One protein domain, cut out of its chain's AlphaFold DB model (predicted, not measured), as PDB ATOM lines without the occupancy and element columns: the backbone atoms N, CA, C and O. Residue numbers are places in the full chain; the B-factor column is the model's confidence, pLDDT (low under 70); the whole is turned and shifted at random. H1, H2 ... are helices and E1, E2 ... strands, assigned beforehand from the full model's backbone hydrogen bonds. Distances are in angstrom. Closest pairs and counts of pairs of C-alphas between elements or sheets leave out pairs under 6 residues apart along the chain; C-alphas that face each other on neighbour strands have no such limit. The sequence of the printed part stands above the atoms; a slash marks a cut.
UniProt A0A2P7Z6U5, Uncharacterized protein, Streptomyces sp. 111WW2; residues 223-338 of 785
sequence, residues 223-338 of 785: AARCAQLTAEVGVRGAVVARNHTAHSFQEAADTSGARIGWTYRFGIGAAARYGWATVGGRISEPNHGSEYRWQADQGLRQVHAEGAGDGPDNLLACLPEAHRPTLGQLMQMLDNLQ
ATOM      1  N   ALA A 223      27.005  46.266  60.538       77.94
ATOM      2  CA  ALA A 223      27.706  44.984  60.526       77.94
ATOM      3  C   ALA A 223      26.733  43.798  60.381       77.94
ATOM      4  O   ALA A 223      26.950  42.913  59.548       77.94
ATOM      5  N   ALA A 224      25.622  43.805  61.130       79.12
ATOM      6  CA  ALA A 224      24.578  42.784  61.022       79.12
ATOM      7  C   ALA A 224      23.914  42.785  59.633       79.12
ATOM      8  O   ALA A 224      23.722  41.728  59.028       79.12
ATOM      9  N   ARG A 225      23.628  43.973  59.087       82.88
ATOM     10  CA  ARG A 225      23.061  44.131  57.743       82.88
ATOM     11  C   ARG A 225      24.030  43.678  56.648       82.88
ATOM     12  O   ARG A 225      23.612  42.994  55.717       82.88
ATOM     13  N   CYS A 226      25.320  43.993  56.770       81.31
ATOM     14  CA  CYS A 226      26.367  43.505  55.871       81.31
ATOM     15  C   CYS A 226      26.456  41.976  55.879       81.31
ATOM     16  O   CYS A 226      26.563  41.372  54.814       81.31
ATOM     17  N   ALA A 227      26.370  41.338  57.050       80.31
ATOM     18  CA  ALA A 227      26.383  39.880  57.152       80.31
ATOM     19  C   ALA A 227      25.167  39.248  56.450       80.31
ATOM     20  O   ALA A 227      25.333  38.320  55.656       80.31
ATOM     21  N   GLN A 228      23.965  39.797  56.662       82.94
ATOM     22  CA  GLN A 228      22.743  39.341  55.987       82.94
ATOM     23  C   GLN A 228      22.826  39.495  54.463       82.94
ATOM     24  O   GLN A 228      22.532  38.551  53.730       82.94
ATOM     25  N   LEU A 229      23.271  40.658  53.980       84.88
ATOM     26  CA  LEU A 229      23.408  40.920  52.546       84.88
ATOM     27  C   LEU A 229      24.507  40.072  51.902       84.88
ATOM     28  O   LEU A 229      24.342  39.625  50.773       84.88
ATOM     29  N   THR A 230      25.603  39.802  52.613       84.56
ATOM     30  CA  THR A 230      26.667  38.913  52.121       84.56
ATOM     31  C   THR A 230      26.130  37.504  51.893       84.56
ATOM     32  O   THR A 230      26.390  36.916  50.844       84.56
ATOM     33  N   ALA A 231      25.342  36.982  52.840       82.81
ATOM     34  CA  ALA A 231      24.696  35.685  52.687       82.81
ATOM     35  C   ALA A 231      23.717  35.684  51.504       82.81
ATOM     36  O   ALA A 231      23.768  34.787  50.669       82.81
ATOM     37  N   GLU A 232      22.885  36.716  51.374       88.12
ATOM     38  CA  GLU A 232      21.908  36.819  50.287       88.12
ATOM     39  C   GLU A 232      22.561  36.911  48.901       88.12
ATOM     40  O   GLU A 232      22.194  36.165  47.992       88.12
ATOM     41  N   VAL A 233      23.561  37.781  48.736       87.62
ATOM     42  CA  VAL A 233      24.311  37.934  47.481       87.62
ATOM     43  C   VAL A 233      25.066  36.647  47.144       87.62
ATOM     44  O   VAL A 233      25.051  36.217  45.991       87.62
ATOM     45  N   GLY A 234      25.681  36.003  48.142       85.62
ATOM     46  CA  GLY A 234      26.365  34.718  47.985       85.62
ATOM     47  C   GLY A 234      25.445  33.630  47.459       85.62
ATOM     48  O   GLY A 234      25.740  32.997  46.444       85.62
ATOM     49  N   VAL A 235      24.292  33.468  48.103       87.50
ATOM     50  CA  VAL A 235      23.329  32.427  47.749       87.50
ATOM     51  C   VAL A 235      22.671  32.702  46.403       87.50
ATOM     52  O   VAL A 235      22.652  31.814  45.552       87.50
ATOM     53  N   ARG A 236      22.201  33.928  46.147       88.38
ATOM     54  CA  ARG A 236      21.618  34.279  44.842       88.38
ATOM     55  C   ARG A 236      22.629  34.134  43.711       88.38
ATOM     56  O   ARG A 236      22.287  33.585  42.669       88.38
ATOM     57  N   GLY A 237      23.876  34.554  43.924       84.25
ATOM     58  CA  GLY A 237      24.954  34.377  42.953       84.25
ATOM     59  C   GLY A 237      25.218  32.905  42.634       84.25
ATOM     60  O   GLY A 237      25.296  32.538  41.462       84.25
ATOM     61  N   ALA A 238      25.285  32.046  43.655       85.75
ATOM     62  CA  ALA A 238      25.478  30.609  43.477       85.75
ATOM     63  C   ALA A 238      24.281  29.935  42.780       85.75
ATOM     64  O   ALA A 238      24.471  29.100  41.892       85.75
ATOM     65  N   VAL A 239      23.051  30.338  43.120       89.19
ATOM     66  CA  VAL A 239      21.834  29.860  42.451       89.19
ATOM     67  C   VAL A 239      21.833  30.264  40.978       89.19
ATOM     68  O   VAL A 239      21.653  29.394  40.132       89.19
ATOM     69  N   VAL A 240      22.090  31.534  40.652       84.81
ATOM     70  CA  VAL A 240      22.124  32.023  39.262       84.81
ATOM     71  C   VAL A 240      23.257  31.366  38.464       84.81
ATOM     72  O   VAL A 240      23.081  31.042  37.292       84.81
ATOM     73  N   ALA A 241      24.405  31.094  39.091       81.56
ATOM     74  CA  ALA A 241      25.505  30.378  38.445       81.56
ATOM     75  C   ALA A 241      25.144  28.925  38.083       81.56
ATOM     76  O   ALA A 241      25.605  28.419  37.060       81.56
ATOM     77  N   ARG A 242      24.319  28.254  38.901       82.50
ATOM     78  CA  ARG A 242      23.827  26.890  38.632       82.50
ATOM     79  C   ARG A 242      22.617  26.872  37.700       82.50
ATOM     80  O   ARG A 242      22.516  25.994  36.852       82.50
ATOM     81  N   ASN A 243      21.732  27.851  37.847       83.19
ATOM     82  CA  ASN A 243      20.487  28.008  37.112       83.19
ATOM     83  C   ASN A 243      20.384  29.452  36.614       83.19
ATOM     84  O   ASN A 243      19.827  30.316  37.283       83.19
ATOM     85  N   HIS A 244      20.892  29.714  35.411       78.88
ATOM     86  CA  HIS A 244      20.921  31.059  34.820       78.88
ATOM     87  C   HIS A 244      19.530  31.672  34.572       78.88
ATOM     88  O   HIS A 244      19.423  32.871  34.332       78.88
ATOM     89  N   THR A 245      18.472  30.860  34.625       77.12
ATOM     90  CA  THR A 245      17.066  31.288  34.542       77.12
ATOM     91  C   THR A 245      16.418  31.483  35.914       77.12
ATOM     92  O   THR A 245      15.214  31.724  35.980       77.12
ATOM     93  N   ALA A 246      17.166  31.343  37.013       84.12
ATOM     94  CA  ALA A 246      16.625  31.507  38.353       84.12
ATOM     95  C   ALA A 246      16.207  32.960  38.611       84.12
ATOM     96  O   ALA A 246      16.974  33.885  38.367       84.12
ATOM     97  N   HIS A 247      15.000  33.154  39.123       81.50
ATOM     98  CA  HIS A 247      14.380  34.441  39.407       81.50
ATOM     99  C   HIS A 247      13.376  34.296  40.565       81.50
ATOM    100  O   HIS A 247      13.235  33.222  41.155       81.50
ATOM    101  N   SER A 248      12.696  35.384  40.928       83.38
ATOM    102  CA  SER A 248      11.638  35.423  41.947       83.38
ATOM    103  C   SER A 248      12.057  34.825  43.289       83.38
ATOM    104  O   SER A 248      11.364  33.986  43.865       83.38
ATOM    105  N   PHE A 249      13.218  35.259  43.777       87.75
ATOM    106  CA  PHE A 249      13.738  34.855  45.076       87.75
ATOM    107  C   PHE A 249      12.834  35.372  46.192       87.75
ATOM    108  O   PHE A 249      12.674  36.582  46.351       87.75
ATOM    109  N   GLN A 250      12.289  34.465  46.992       88.69
ATOM    110  CA  GLN A 250      11.471  34.798  48.147       88.69
ATOM    111  C   GLN A 250      12.081  34.218  49.409       88.69
ATOM    112  O   GLN A 250      12.552  33.085  49.427       88.69
ATOM    113  N   GLU A 251      12.085  35.016  50.467       91.44
ATOM    114  CA  GLU A 251      12.579  34.589  51.764       91.44
ATOM    115  C   GLU A 251      11.672  33.510  52.363       91.44
ATOM    116  O   GLU A 251      10.444  33.604  52.297       91.44
ATOM    117  N   ALA A 252      12.294  32.501  52.965       89.31
ATOM    118  CA  ALA A 252      11.617  31.512  53.781       89.31
ATOM    119  C   ALA A 252      12.147  31.585  55.214       89.31
ATOM    120  O   ALA A 252      13.361  31.653  55.446       89.31
ATOM    121  N   ALA A 253      11.219  31.534  56.165       90.19
ATOM    122  CA  ALA A 253      11.499  31.518  57.590       90.19
ATOM    123  C   ALA A 253      11.029  30.204  58.236       90.19
ATOM    124  O   ALA A 253      10.103  29.541  57.737       90.19
ATOM    125  N   ASP A 254      11.685  29.835  59.335       87.38
ATOM    126  CA  ASP A 254      11.217  28.787  60.240       87.38
ATOM    127  C   ASP A 254      10.017  29.263  61.079       87.38
ATOM    128  O   ASP A 254       9.528  30.385  60.943       87.38
ATOM    129  N   THR A 255       9.540  28.394  61.967       82.56
ATOM    130  CA  THR A 255       8.428  28.679  62.885       82.56
ATOM    131  C   THR A 255       8.751  29.734  63.944       82.56
ATOM    132  O   THR A 255       7.845  30.218  64.613       82.56
ATOM    133  N   SER A 256      10.024  30.097  64.128       85.06
ATOM    134  CA  SER A 256      10.439  31.192  65.010       85.06
ATOM    135  C   SER A 256      10.487  32.546  64.291       85.06
ATOM    136  O   SER A 256      10.718  33.574  64.928       85.06
ATOM    137  N   GLY A 257      10.264  32.557  62.972       85.31
ATOM    138  CA  GLY A 257      10.434  33.731  62.121       85.31
ATOM    139  C   GLY A 257      11.891  33.990  61.727       85.31
ATOM    140  O   GLY A 257      12.177  35.010  61.099       85.31
ATOM    141  N   ALA A 258      12.821  33.091  62.065       85.12
ATOM    142  CA  ALA A 258      14.208  33.203  61.646       85.12
ATOM    143  C   ALA A 258      14.354  32.780  60.180       85.12
ATOM    144  O   ALA A 258      13.822  31.757  59.747       85.12
ATOM    145  N   ARG A 259      15.104  33.568  59.405       89.94
ATOM    146  CA  ARG A 259      15.404  33.271  58.001       89.94
ATOM    147  C   ARG A 259      16.181  31.959  57.893       89.94
ATOM    148  O   ARG A 259      17.295  31.862  58.403       89.94
ATOM    149  N   ILE A 260      15.640  30.999  57.148       92.31
ATOM    150  CA  ILE A 260      16.297  29.706  56.882       92.31
ATOM    151  C   ILE A 260      16.858  29.599  55.465       92.31
ATOM    152  O   ILE A 260      17.764  28.802  55.210       92.31
ATOM    153  N   GLY A 261      16.388  30.448  54.550       93.56
ATOM    154  CA  GLY A 261      16.899  30.513  53.189       93.56
ATOM    155  C   GLY A 261      15.979  31.277  52.247       93.56
ATOM    156  O   GLY A 261      15.211  32.144  52.667       93.56
ATOM    157  N   TRP A 262      16.056  30.927  50.967       94.44
ATOM    158  CA  TRP A 262      15.228  31.478  49.906       94.44
ATOM    159  C   TRP A 262      14.668  30.365  49.027       94.44
ATOM    160  O   TRP A 262      15.390  29.437  48.663       94.44
ATOM    161  N   THR A 263      13.411  30.493  48.621       94.62
ATOM    162  CA  THR A 263      12.884  29.793  47.449       94.62
ATOM    163  C   THR A 263      13.068  30.642  46.203       94.62
ATOM    164  O   THR A 263      13.075  31.867  46.271       94.62
ATOM    165  N   TYR A 264      13.271  30.002  45.057       92.06
ATOM    166  CA  TYR A 264      13.446  30.674  43.771       92.06
ATOM    167  C   TYR A 264      12.728  29.896  42.676       92.06
ATOM    168  O   TYR A 264      12.581  28.679  42.761       92.06
ATOM    169  N   ARG A 265      12.288  30.588  41.630       88.44
ATOM    170  CA  ARG A 265      11.715  29.976  40.428       88.44
ATOM    171  C   ARG A 265      12.796  29.866  39.363       88.44
ATOM    172  O   ARG A 265      13.641  30.743  39.266       88.44
ATOM    173  N   PHE A 266      12.796  28.813  38.562       84.94
ATOM    174  CA  PHE A 266      13.692  28.666  37.416       84.94
ATOM    175  C   PHE A 266      12.989  27.920  36.282       84.94
ATOM    176  O   PHE A 266      11.966  27.269  36.492       84.94
ATOM    177  N   GLY A 267      13.526  28.029  35.068       73.81
ATOM    178  CA  GLY A 267      12.813  27.600  33.867       73.81
ATOM    179  C   GLY A 267      11.718  28.591  33.458       73.81
ATOM    180  O   GLY A 267      11.528  29.632  34.086       73.81
ATOM    181  N   ILE A 268      11.037  28.287  32.356       62.97
ATOM    182  CA  ILE A 268      10.014  29.152  31.760       62.97
ATOM    183  C   ILE A 268       8.766  28.305  31.516       62.97
ATOM    184  O   ILE A 268       8.858  27.164  31.064       62.97
ATOM    185  N   GLY A 269       7.616  28.884  31.832       63.25
ATOM    186  CA  GLY A 269       6.296  28.345  31.538       63.25
ATOM    187  C   GLY A 269       5.863  27.099  32.294       63.25
ATOM    188  O   GLY A 269       6.185  26.993  33.476       63.25
ATOM    189  N   ALA A 270       5.156  26.143  31.669       53.31
ATOM    190  CA  ALA A 270       4.781  24.883  32.341       53.31
ATOM    191  C   ALA A 270       5.987  24.025  32.767       53.31
ATOM    192  O   ALA A 270       5.870  23.140  33.622       53.31
ATOM    193  N   ALA A 271       7.167  24.292  32.201       66.25
ATOM    194  CA  ALA A 271       8.428  23.703  32.637       66.25
ATOM    195  C   ALA A 271       9.092  24.484  33.784       66.25
ATOM    196  O   ALA A 271      10.143  24.061  34.269       66.25
ATOM    197  N   ALA A 272       8.517  25.609  34.225       76.12
ATOM    198  CA  ALA A 272       9.017  26.334  35.379       76.12
ATOM    199  C   ALA A 272       8.888  25.470  36.636       76.12
ATOM    200  O   ALA A 272       7.902  24.755  36.845       76.12
ATOM    201  N   ARG A 273       9.918  25.531  37.468       89.56
ATOM    202  CA  ARG A 273      10.015  24.798  38.723       89.56
ATOM    203  C   ARG A 273      10.508  25.727  39.820       89.56
ATOM    204  O   ARG A 273      11.085  26.780  39.553       89.56
ATOM    205  N   TYR A 274      10.282  25.321  41.058       93.00
ATOM    206  CA  TYR A 274      10.725  26.022  42.249       93.00
ATOM    207  C   TYR A 274      11.872  25.256  42.898       93.00
ATOM    208  O   TYR A 274      11.760  24.071  43.195       93.00
ATOM    209  N   GLY A 275      12.993  25.935  43.092       95.25
ATOM    210  CA  GLY A 275      14.109  25.454  43.891       95.25
ATOM    211  C   GLY A 275      14.166  26.175  45.230       95.25
ATOM    212  O   GLY A 275      13.429  27.132  45.486       95.25
ATOM    213  N   TRP A 276      15.076  25.730  46.082       95.12
ATOM    214  CA  TRP A 276      15.371  26.371  47.354       95.12
ATOM    215  C   TRP A 276      16.874  26.448  47.595       95.12
ATOM    216  O   TRP A 276      17.657  25.672  47.043       95.12
ATOM    217  N   ALA A 277      17.283  27.398  48.426       94.44
ATOM    218  CA  ALA A 277      18.651  27.535  48.886       94.44
ATOM    219  C   ALA A 277      18.696  27.977  50.355       94.44
ATOM    220  O   ALA A 277      17.969  28.888  50.741       94.44
ATOM    221  N   THR A 278      19.536  27.347  51.177       92.94
ATOM    222  CA  THR A 278      19.696  27.684  52.603       92.94
ATOM    223  C   THR A 278      20.538  28.946  52.795       92.94
ATOM    224  O   THR A 278      21.313  29.323  51.917       92.94
ATOM    225  N   VAL A 279      20.461  29.573  53.978       88.75
ATOM    226  CA  VAL A 279      21.361  30.687  54.361       88.75
ATOM    227  C   VAL A 279      22.842  30.291  54.281       88.75
ATOM    228  O   VAL A 279      23.672  31.093  53.852       88.75
ATOM    229  N   GLY A 280      23.177  29.046  54.629       83.44
ATOM    230  CA  GLY A 280      24.539  28.516  54.515       83.44
ATOM    231  C   GLY A 280      24.929  28.077  53.099       83.44
ATOM    232  O   GLY A 280      26.020  27.555  52.911       83.44
ATOM    233  N   GLY A 281      24.088  28.304  52.083       86.06
ATOM    234  CA  GLY A 281      24.446  28.125  50.675       86.06
ATOM    235  C   GLY A 281      24.233  26.736  50.094       86.06
ATOM    236  O   GLY A 281      24.684  26.479  48.984       86.06
ATOM    237  N   ARG A 282      23.521  25.834  50.772       89.56
ATOM    238  CA  ARG A 282      23.089  24.575  50.153       89.56
ATOM    239  C   ARG A 282      21.933  24.855  49.195       89.56
ATOM    240  O   ARG A 282      20.955  25.466  49.603       89.56
ATOM    241  N   ILE A 283      22.032  24.400  47.947       92.00
ATOM    242  CA  ILE A 283      21.042  24.658  46.886       92.00
ATOM    243  C   ILE A 283      20.408  23.332  46.449       92.00
ATOM    244  O   ILE A 283      21.129  22.349  46.265       92.00
ATOM    245  N   SER A 284      19.086  23.312  46.251       91.19
ATOM    246  CA  SER A 284      18.360  22.180  45.658       91.19
ATOM    247  C   SER A 284      18.921  21.813  44.280       91.19
ATOM    248  O   SER A 284      19.337  22.694  43.523       91.19
ATOM    249  N   GLU A 285      18.915  20.532  43.916       84.94
ATOM    250  CA  GLU A 285      19.484  20.109  42.636       84.94
ATOM    251  C   GLU A 285      18.780  20.758  41.427       84.94
ATOM    252  O   GLU A 285      17.549  20.819  41.385       84.94
ATOM    253  N   PRO A 286      19.537  21.212  40.407       67.12
ATOM    254  CA  PRO A 286      19.007  22.014  39.301       67.12
ATOM    255  C   PRO A 286      17.943  21.313  38.441       67.12
ATOM    256  O   PRO A 286      17.142  21.994  37.815       67.12
ATOM    257  N   ASN A 287      17.883  19.978  38.439       73.00
ATOM    258  CA  ASN A 287      16.889  19.217  37.668       73.00
ATOM    259  C   ASN A 287      15.702  18.712  38.510       73.00
ATOM    260  O   ASN A 287      14.773  18.131  37.956       73.00
ATOM    261  N   HIS A 288      15.714  18.941  39.826       77.06
ATOM    262  CA  HIS A 288      14.736  18.400  40.778       77.06
ATOM    263  C   HIS A 288      13.899  19.501  41.442       77.06
ATOM    264  O   HIS A 288      13.548  19.411  42.617       77.06
ATOM    265  N   GLY A 289      13.598  20.571  40.705       84.94
ATOM    266  CA  GLY A 289      12.732  21.625  41.221       84.94
ATOM    267  C   GLY A 289      11.300  21.128  41.427       84.94
ATOM    268  O   GLY A 289      10.793  20.306  40.662       84.94
ATOM    269  N   SER A 290      10.644  21.648  42.456       89.81
ATOM    270  CA  SER A 290       9.249  21.365  42.769       89.81
ATOM    271  C   SER A 290       8.305  22.068  41.794       89.81
ATOM    272  O   SER A 290       8.648  23.095  41.208       89.81
ATOM    273  N   GLU A 291       7.103  21.534  41.608       81.62
ATOM    274  CA  GLU A 291       6.100  22.154  40.736       81.62
ATOM    275  C   GLU A 291       5.549  23.445  41.349       81.62
ATOM    276  O   GLU A 291       5.363  24.442  40.654       81.62
ATOM    277  N   TYR A 292       5.384  23.454  42.672       82.81
ATOM    278  CA  TYR A 292       4.851  24.591  43.410       82.81
ATOM    279  C   TYR A 292       5.851  25.136  44.421       82.81
ATOM    280  O   TYR A 292       6.637  24.399  45.020       82.81
ATOM    281  N   ARG A 293       5.769  26.443  44.689       88.38
ATOM    282  CA  ARG A 293       6.636  27.104  45.671       88.38
ATOM    283  C   ARG A 293       6.527  26.495  47.069       88.38
ATOM    284  O   ARG A 293       7.548  26.309  47.716       88.38
ATOM    285  N   TRP A 294       5.317  26.165  47.524       88.31
ATOM    286  CA  TRP A 294       5.110  25.630  48.874       88.31
ATOM    287  C   TRP A 294       5.841  24.295  49.096       88.31
ATOM    288  O   TRP A 294       6.300  24.033  50.203       88.31
ATOM    289  N   GLN A 295       6.014  23.482  48.047       90.25
ATOM    290  CA  GLN A 295       6.807  22.249  48.097       90.25
ATOM    291  C   GLN A 295       8.301  22.561  48.260       90.25
ATOM    292  O   GLN A 295       8.989  21.920  49.052       90.25
ATOM    293  N   ALA A 296       8.800  23.586  47.562       91.56
ATOM    294  CA  ALA A 296      10.174  24.048  47.729       91.56
ATOM    295  C   ALA A 296      10.405  24.657  49.126       91.56
ATOM    296  O   ALA A 296      11.440  24.395  49.737       91.56
ATOM    297  N   ASP A 297       9.429  25.397  49.668       90.62
ATOM    298  CA  ASP A 297       9.469  25.909  51.045       90.62
ATOM    299  C   ASP A 297       9.489  24.749  52.063       90.62
ATOM    300  O   ASP A 297      10.239  24.796  53.038       90.62
ATOM    301  N   GLN A 298       8.714  23.680  51.835       88.88
ATOM    302  CA  GLN A 298       8.750  22.473  52.669       88.88
ATOM    303  C   GLN A 298      10.100  21.753  52.595       88.88
ATOM    304  O   GLN A 298      10.655  21.421  53.640       88.88
ATOM    305  N   GLY A 299      10.660  21.567  51.396       91.94
ATOM    306  CA  GLY A 299      11.986  20.967  51.223       91.94
ATOM    307  C   GLY A 299      13.080  21.765  51.938       91.94
ATOM    308  O   GLY A 299      13.930  21.192  52.619       91.94
ATOM    309  N   LEU A 300      13.007  23.097  51.874       93.81
ATOM    310  CA  LEU A 300      13.909  23.986  52.603       93.81
ATOM    311  C   LEU A 300      13.767  23.840  54.126       93.81
ATOM    312  O   LEU A 300      14.770  23.756  54.834       93.81
ATOM    313  N   ARG A 301      12.530  23.779  54.632       92.38
ATOM    314  CA  ARG A 301      12.245  23.558  56.060       92.38
ATOM    315  C   ARG A 301      12.732  22.196  56.537       92.38
ATOM    316  O   ARG A 301      13.296  22.117  57.624       92.38
ATOM    317  N   GLN A 302      12.562  21.153  55.731       91.56
ATOM    318  CA  GLN A 302      13.058  19.817  56.039       91.56
ATOM    319  C   GLN A 302      14.588  19.817  56.162       91.56
ATOM    320  O   GLN A 302      15.122  19.385  57.178       91.56
ATOM    321  N   VAL A 303      15.293  20.377  55.178       90.56
ATOM    322  CA  VAL A 303      16.765  20.461  55.189       90.56
ATOM    323  C   VAL A 303      17.279  21.290  56.366       90.56
ATOM    324  O   VAL A 303      18.304  20.953  56.963       90.56
ATOM    325  N   HIS A 304      16.563  22.356  56.725       89.44
ATOM    326  CA  HIS A 304      16.863  23.139  57.917       89.44
ATOM    327  C   HIS A 304      16.662  22.325  59.207       89.44
ATOM    328  O   HIS A 304      17.540  22.332  60.068       89.44
ATOM    329  N   ALA A 305      15.558  21.580  59.324       86.88
ATOM    330  CA  ALA A 305      15.269  20.723  60.477       86.88
ATOM    331  C   ALA A 305      16.284  19.577  60.641       86.88
ATOM    332  O   ALA A 305      16.609  19.194  61.762       86.88
ATOM    333  N   GLU A 306      16.837  19.073  59.537       87.31
ATOM    334  CA  GLU A 306      17.929  18.091  59.523       87.31
ATOM    335  C   GLU A 306      19.284  18.686  59.966       87.31
ATOM    336  O   GLU A 306      20.276  17.963  60.069       87.31
ATOM    337  N   GLY A 307      19.356  19.998  60.227       83.69
ATOM    338  CA  GLY A 307      20.579  20.696  60.626       83.69
ATOM    339  C   GLY A 307      21.595  20.859  59.493       83.69
ATOM    340  O   GLY A 307      22.733  21.261  59.728       83.69
ATOM    341  N   ALA A 308      21.210  20.571  58.250       70.56
ATOM    342  CA  ALA A 308      22.107  20.553  57.101       70.56
ATOM    343  C   ALA A 308      22.204  21.935  56.423       70.56
ATOM    344  O   ALA A 308      21.998  22.073  55.213       70.56
ATOM    345  N   GLY A 309      22.480  22.958  57.240       60.97
ATOM    346  CA  GLY A 309      22.455  24.370  56.856       60.97
ATOM    347  C   GLY A 309      23.647  24.831  56.019       60.97
ATOM    348  O   GLY A 309      23.451  25.665  55.133       60.97
ATOM    349  N   ASP A 310      24.837  24.268  56.245       61.75
ATOM    350  CA  ASP A 310      26.088  24.730  55.632       61.75
ATOM    351  C   ASP A 310      26.394  23.980  54.330       61.75
ATOM    352  O   ASP A 310      26.639  22.772  54.315       61.75
ATOM    353  N   GLY A 311      26.382  24.711  53.216       59.88
ATOM    354  CA  GLY A 311      26.824  24.235  51.912       59.88
ATOM    355  C   GLY A 311      28.162  24.875  51.524       59.88
ATOM    356  O   GLY A 311      28.423  26.025  51.873       59.88
ATOM    357  N   PRO A 312      29.016  24.188  50.746       57.69
ATOM    358  CA  PRO A 312      30.296  24.738  50.287       57.69
ATOM    359  C   PRO A 312      30.150  25.902  49.287       57.69
ATOM    360  O   PRO A 312      31.148  26.487  48.875       57.69
ATOM    361  N   ASP A 313      28.925  26.230  48.865       63.69
ATOM    362  CA  ASP A 313      28.678  27.105  47.719       63.69
ATOM    363  C   ASP A 313      28.547  28.597  48.075       63.69
ATOM    364  O   ASP A 313      28.487  29.432  47.169       63.69
ATOM    365  N   ASN A 314      28.564  28.981  49.360       67.62
ATOM    366  CA  ASN A 314      28.579  30.394  49.756       67.62
ATOM    367  C   ASN A 314      30.007  30.980  49.751       67.62
ATOM    368  O   ASN A 314      30.577  31.321  50.787       67.62
ATOM    369  N   LEU A 315      30.588  31.121  48.556       64.75
ATOM    370  CA  LEU A 315      31.961  31.615  48.358       64.75
ATOM    371  C   LEU A 315      32.208  33.016  48.950       64.75
ATOM    372  O   LEU A 315      33.334  33.333  49.327       64.75
ATOM    373  N   LEU A 316      31.164  33.845  49.055       65.25
ATOM    374  CA  LEU A 316      31.234  35.194  49.627       65.25
ATOM    375  C   LEU A 316      31.398  35.179  51.153       65.25
ATOM    376  O   LEU A 316      32.099  36.035  51.695       65.25
ATOM    377  N   ALA A 317      30.831  34.183  51.840       65.69
ATOM    378  CA  ALA A 317      31.035  33.998  53.277       65.69
ATOM    379  C   ALA A 317      32.478  33.570  53.618       65.69
ATOM    380  O   ALA A 317      32.969  33.879  54.705       65.69
ATOM    381  N   CYS A 318      33.172  32.917  52.676       66.25
ATOM    382  CA  CYS A 318      34.543  32.423  52.835       66.25
ATOM    383  C   CYS A 318      35.639  33.446  52.489       66.25
ATOM    384  O   CYS A 318      36.823  33.131  52.628       66.25
ATOM    385  N   LEU A 319      35.291  34.651  52.020       70.12
ATOM    386  CA  LEU A 319      36.294  35.666  51.691       70.12
ATOM    387  C   LEU A 319      37.005  36.182  52.956       70.12
ATOM    388  O   LEU A 319      36.338  36.450  53.964       70.12
ATOM    389  N   PRO A 320      38.338  36.389  52.900       74.81
ATOM    390  CA  PRO A 320      39.073  37.082  53.953       74.81
ATOM    391  C   PRO A 320      38.458  38.451  54.243       74.81
ATOM    392  O   PRO A 320      37.970  39.120  53.334       74.81
ATOM    393  N   GLU A 321      38.534  38.900  55.494       72.62
ATOM    394  CA  GLU A 321      37.903  40.146  55.950       72.62
ATOM    395  C   GLU A 321      38.341  41.375  55.131       72.62
ATOM    396  O   GLU A 321      37.511  42.199  54.762       72.62
ATOM    397  N   ALA A 322      39.610  41.417  54.706       74.38
ATOM    398  CA  ALA A 322      40.171  42.455  53.831       74.38
ATOM    399  C   ALA A 322      39.595  42.486  52.395       74.38
ATOM    400  O   ALA A 322      39.867  43.416  51.637       74.38
ATOM    401  N   HIS A 323      38.831  41.467  51.997       75.88
ATOM    402  CA  HIS A 323      38.215  41.336  50.673       75.88
ATOM    403  C   HIS A 323      36.688  41.252  50.734       75.88
ATOM    404  O   HIS A 323      36.050  40.986  49.712       75.88
ATOM    405  N   ARG A 324      36.084  41.475  51.909       77.56
ATOM    406  CA  ARG A 324      34.627  41.526  52.019       77.56
ATOM    407  C   ARG A 324      34.091  42.779  51.319       77.56
ATOM    408  O   ARG A 324      34.628  43.866  51.542       77.56
ATOM    409  N   PRO A 325      33.047  42.653  50.482       82.44
ATOM    410  CA  PRO A 325      32.454  43.814  49.840       82.44
ATOM    411  C   PRO A 325      31.849  44.758  50.887       82.44
ATOM    412  O   PRO A 325      31.297  44.320  51.898       82.44
ATOM    413  N   THR A 326      31.936  46.063  50.640       85.62
ATOM    414  CA  THR A 326      31.279  47.077  51.478       85.62
ATOM    415  C   THR A 326      29.755  46.989  51.353       85.62
ATOM    416  O   THR A 326      29.239  46.435  50.383       85.62
ATOM    417  N   LEU A 327      29.009  47.593  52.288       78.25
ATOM    418  CA  LEU A 327      27.540  47.639  52.233       78.25
ATOM    419  C   LEU A 327      27.021  48.156  50.878       78.25
ATOM    420  O   LEU A 327      26.137  47.547  50.281       78.25
ATOM    421  N   GLY A 328      27.616  49.239  50.364       76.00
ATOM    422  CA  GLY A 328      27.262  49.799  49.056       76.00
ATOM    423  C   GLY A 328      27.561  48.843  47.895       76.00
ATOM    424  O   GLY A 328      26.751  48.716  46.981       76.00
ATOM    425  N   GLN A 329      28.676  48.108  47.953       79.44
ATOM    426  CA  GLN A 329      28.998  47.081  46.955       79.44
ATOM    427  C   GLN A 329      28.037  45.889  47.028       79.44
ATOM    428  O   GLN A 329      27.606  45.407  45.987       79.44
ATOM    429  N   LEU A 330      27.656  45.441  48.229       80.50
ATOM    430  CA  LEU A 330      26.679  44.363  48.411       80.50
ATOM    431  C   LEU A 330      25.303  44.751  47.872       80.50
ATOM    432  O   LEU A 330      24.681  43.946  47.187       80.50
ATOM    433  N   MET A 331      24.847  45.981  48.126       78.62
ATOM    434  CA  MET A 331      23.596  46.489  47.555       78.62
ATOM    435  C   MET A 331      23.661  46.527  46.025       78.62
ATOM    436  O   MET A 331      22.763  46.009  45.372       78.62
ATOM    437  N   GLN A 332      24.762  47.021  45.449       76.31
ATOM    438  CA  GLN A 332      24.961  47.025  43.996       76.31
ATOM    439  C   GLN A 332      24.991  45.608  43.398       76.31
ATOM    440  O   GLN A 332      24.453  45.370  42.317       76.31
ATOM    441  N   MET A 333      25.635  44.653  44.078       80.38
ATOM    442  CA  MET A 333      25.667  43.251  43.657       80.38
ATOM    443  C   MET A 333      24.286  42.602  43.764       80.38
ATOM    444  O   MET A 333      23.906  41.854  42.867       80.38
ATOM    445  N   LEU A 334      23.531  42.896  44.826       79.31
ATOM    446  CA  LEU A 334      22.175  42.391  45.005       79.31
ATOM    447  C   LEU A 334      21.242  42.931  43.923       79.31
ATOM    448  O   LEU A 334      20.535  42.137  43.309       79.31
ATOM    449  N   ASP A 335      21.306  44.234  43.639       72.44
ATOM    450  CA  ASP A 335      20.587  44.857  42.529       72.44
ATOM    451  C   ASP A 335      20.942  44.172  41.217       72.44
ATOM    452  O   ASP A 335      20.044  43.797  40.470       72.44
ATOM    453  N   ASN A 336      22.232  43.899  40.980       70.56
ATOM    454  CA  ASN A 336      22.695  43.182  39.795       70.56
ATOM    455  C   ASN A 336      22.156  41.745  39.693       70.56
ATOM    456  O   ASN A 336      21.946  41.269  38.576       70.56
ATOM    457  N   LEU A 337      21.888  41.092  40.824       74.25
ATOM    458  CA  LEU A 337      21.320  39.745  40.922       74.25
ATOM    459  C   LEU A 337      19.783  39.722  40.932       74.25
ATOM    460  O   LEU A 337      19.200  38.638  40.906       74.25
ATOM    461  N   GLN A 338      19.103  40.873  40.948       69.56
ATOM    462  CA  GLN A 338      17.658  40.917  40.737       69.56
ATOM    463  C   GLN A 338      17.350  40.688  39.254       69.56
ATOM    464  O   GLN A 338      17.366  41.607  38.436       69.56
TER     465      GLN A 338
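This is residues 223 to 338 of the 785 residues of an uncharacterized protein of Streptomyces sp. 111WW2 (UniProt A0A2P7Z6U5). A small sheet of three strands has a helix packed over each face, H2 over one and the long H1 over the other. H3 packs side by side with H1, off the sheet, and residues 306 to 326, with no named element, join H2 to H3. The printed part has 116 residues, with three named helices and three named strands in the order H1 E1 E2 E3 H2 H3; the sheet, order E1 E2 E3, is antiparallel and the class mixed. It is compact, with a radius of gyration of the C-alphas of 13.8 A and spans of 43 by 30 by 22 A.

E1, residues 247 to 253, E2, residues 259 to 266, and E3, residues 273 to 278, form a meander, each strand the antiparallel neighbour of the one before. Within hydrogen-bond range are N 250 and O 263 in the hairpin E1 and E2, 2.8 A, and N 264 and O 275 in the hairpin E2 and E3, 2.9 A. H2, residues 293 to 305, is on the sheet over E2 and E3, at a height of 7.4 A; its closest C-alpha pair with E3 is Arg 293 and Tyr 274, 5.4 A. H1, residues 223 to 242, is on the opposite face at 10.2 A, giving three layers, helices on both faces. H3, residues 327 to 337, touches H1, closest at C-alphas 334 and 233, 5.5 A, the same way at a shallow tilt of 25 degrees. In H1, H2 and H3 every O i to N i+4 pair is within hydrogen-bond range.

H1 spans 28.7 A from C-alpha 223 at (27.706, 44.984, 60.526); E2 spans 21.2 A. H3 ends with C-alpha 337 at (21.320, 39.745, 40.922).

The C-alphas farthest apart, those of Ala 270 and Ala 322, are 45.0 A apart. The printed part has no cut. The links E3 to H2 and H2 to H3 are long. Residues 268 to 271, 286, 309 to 318 and 338 have pLDDT under 70.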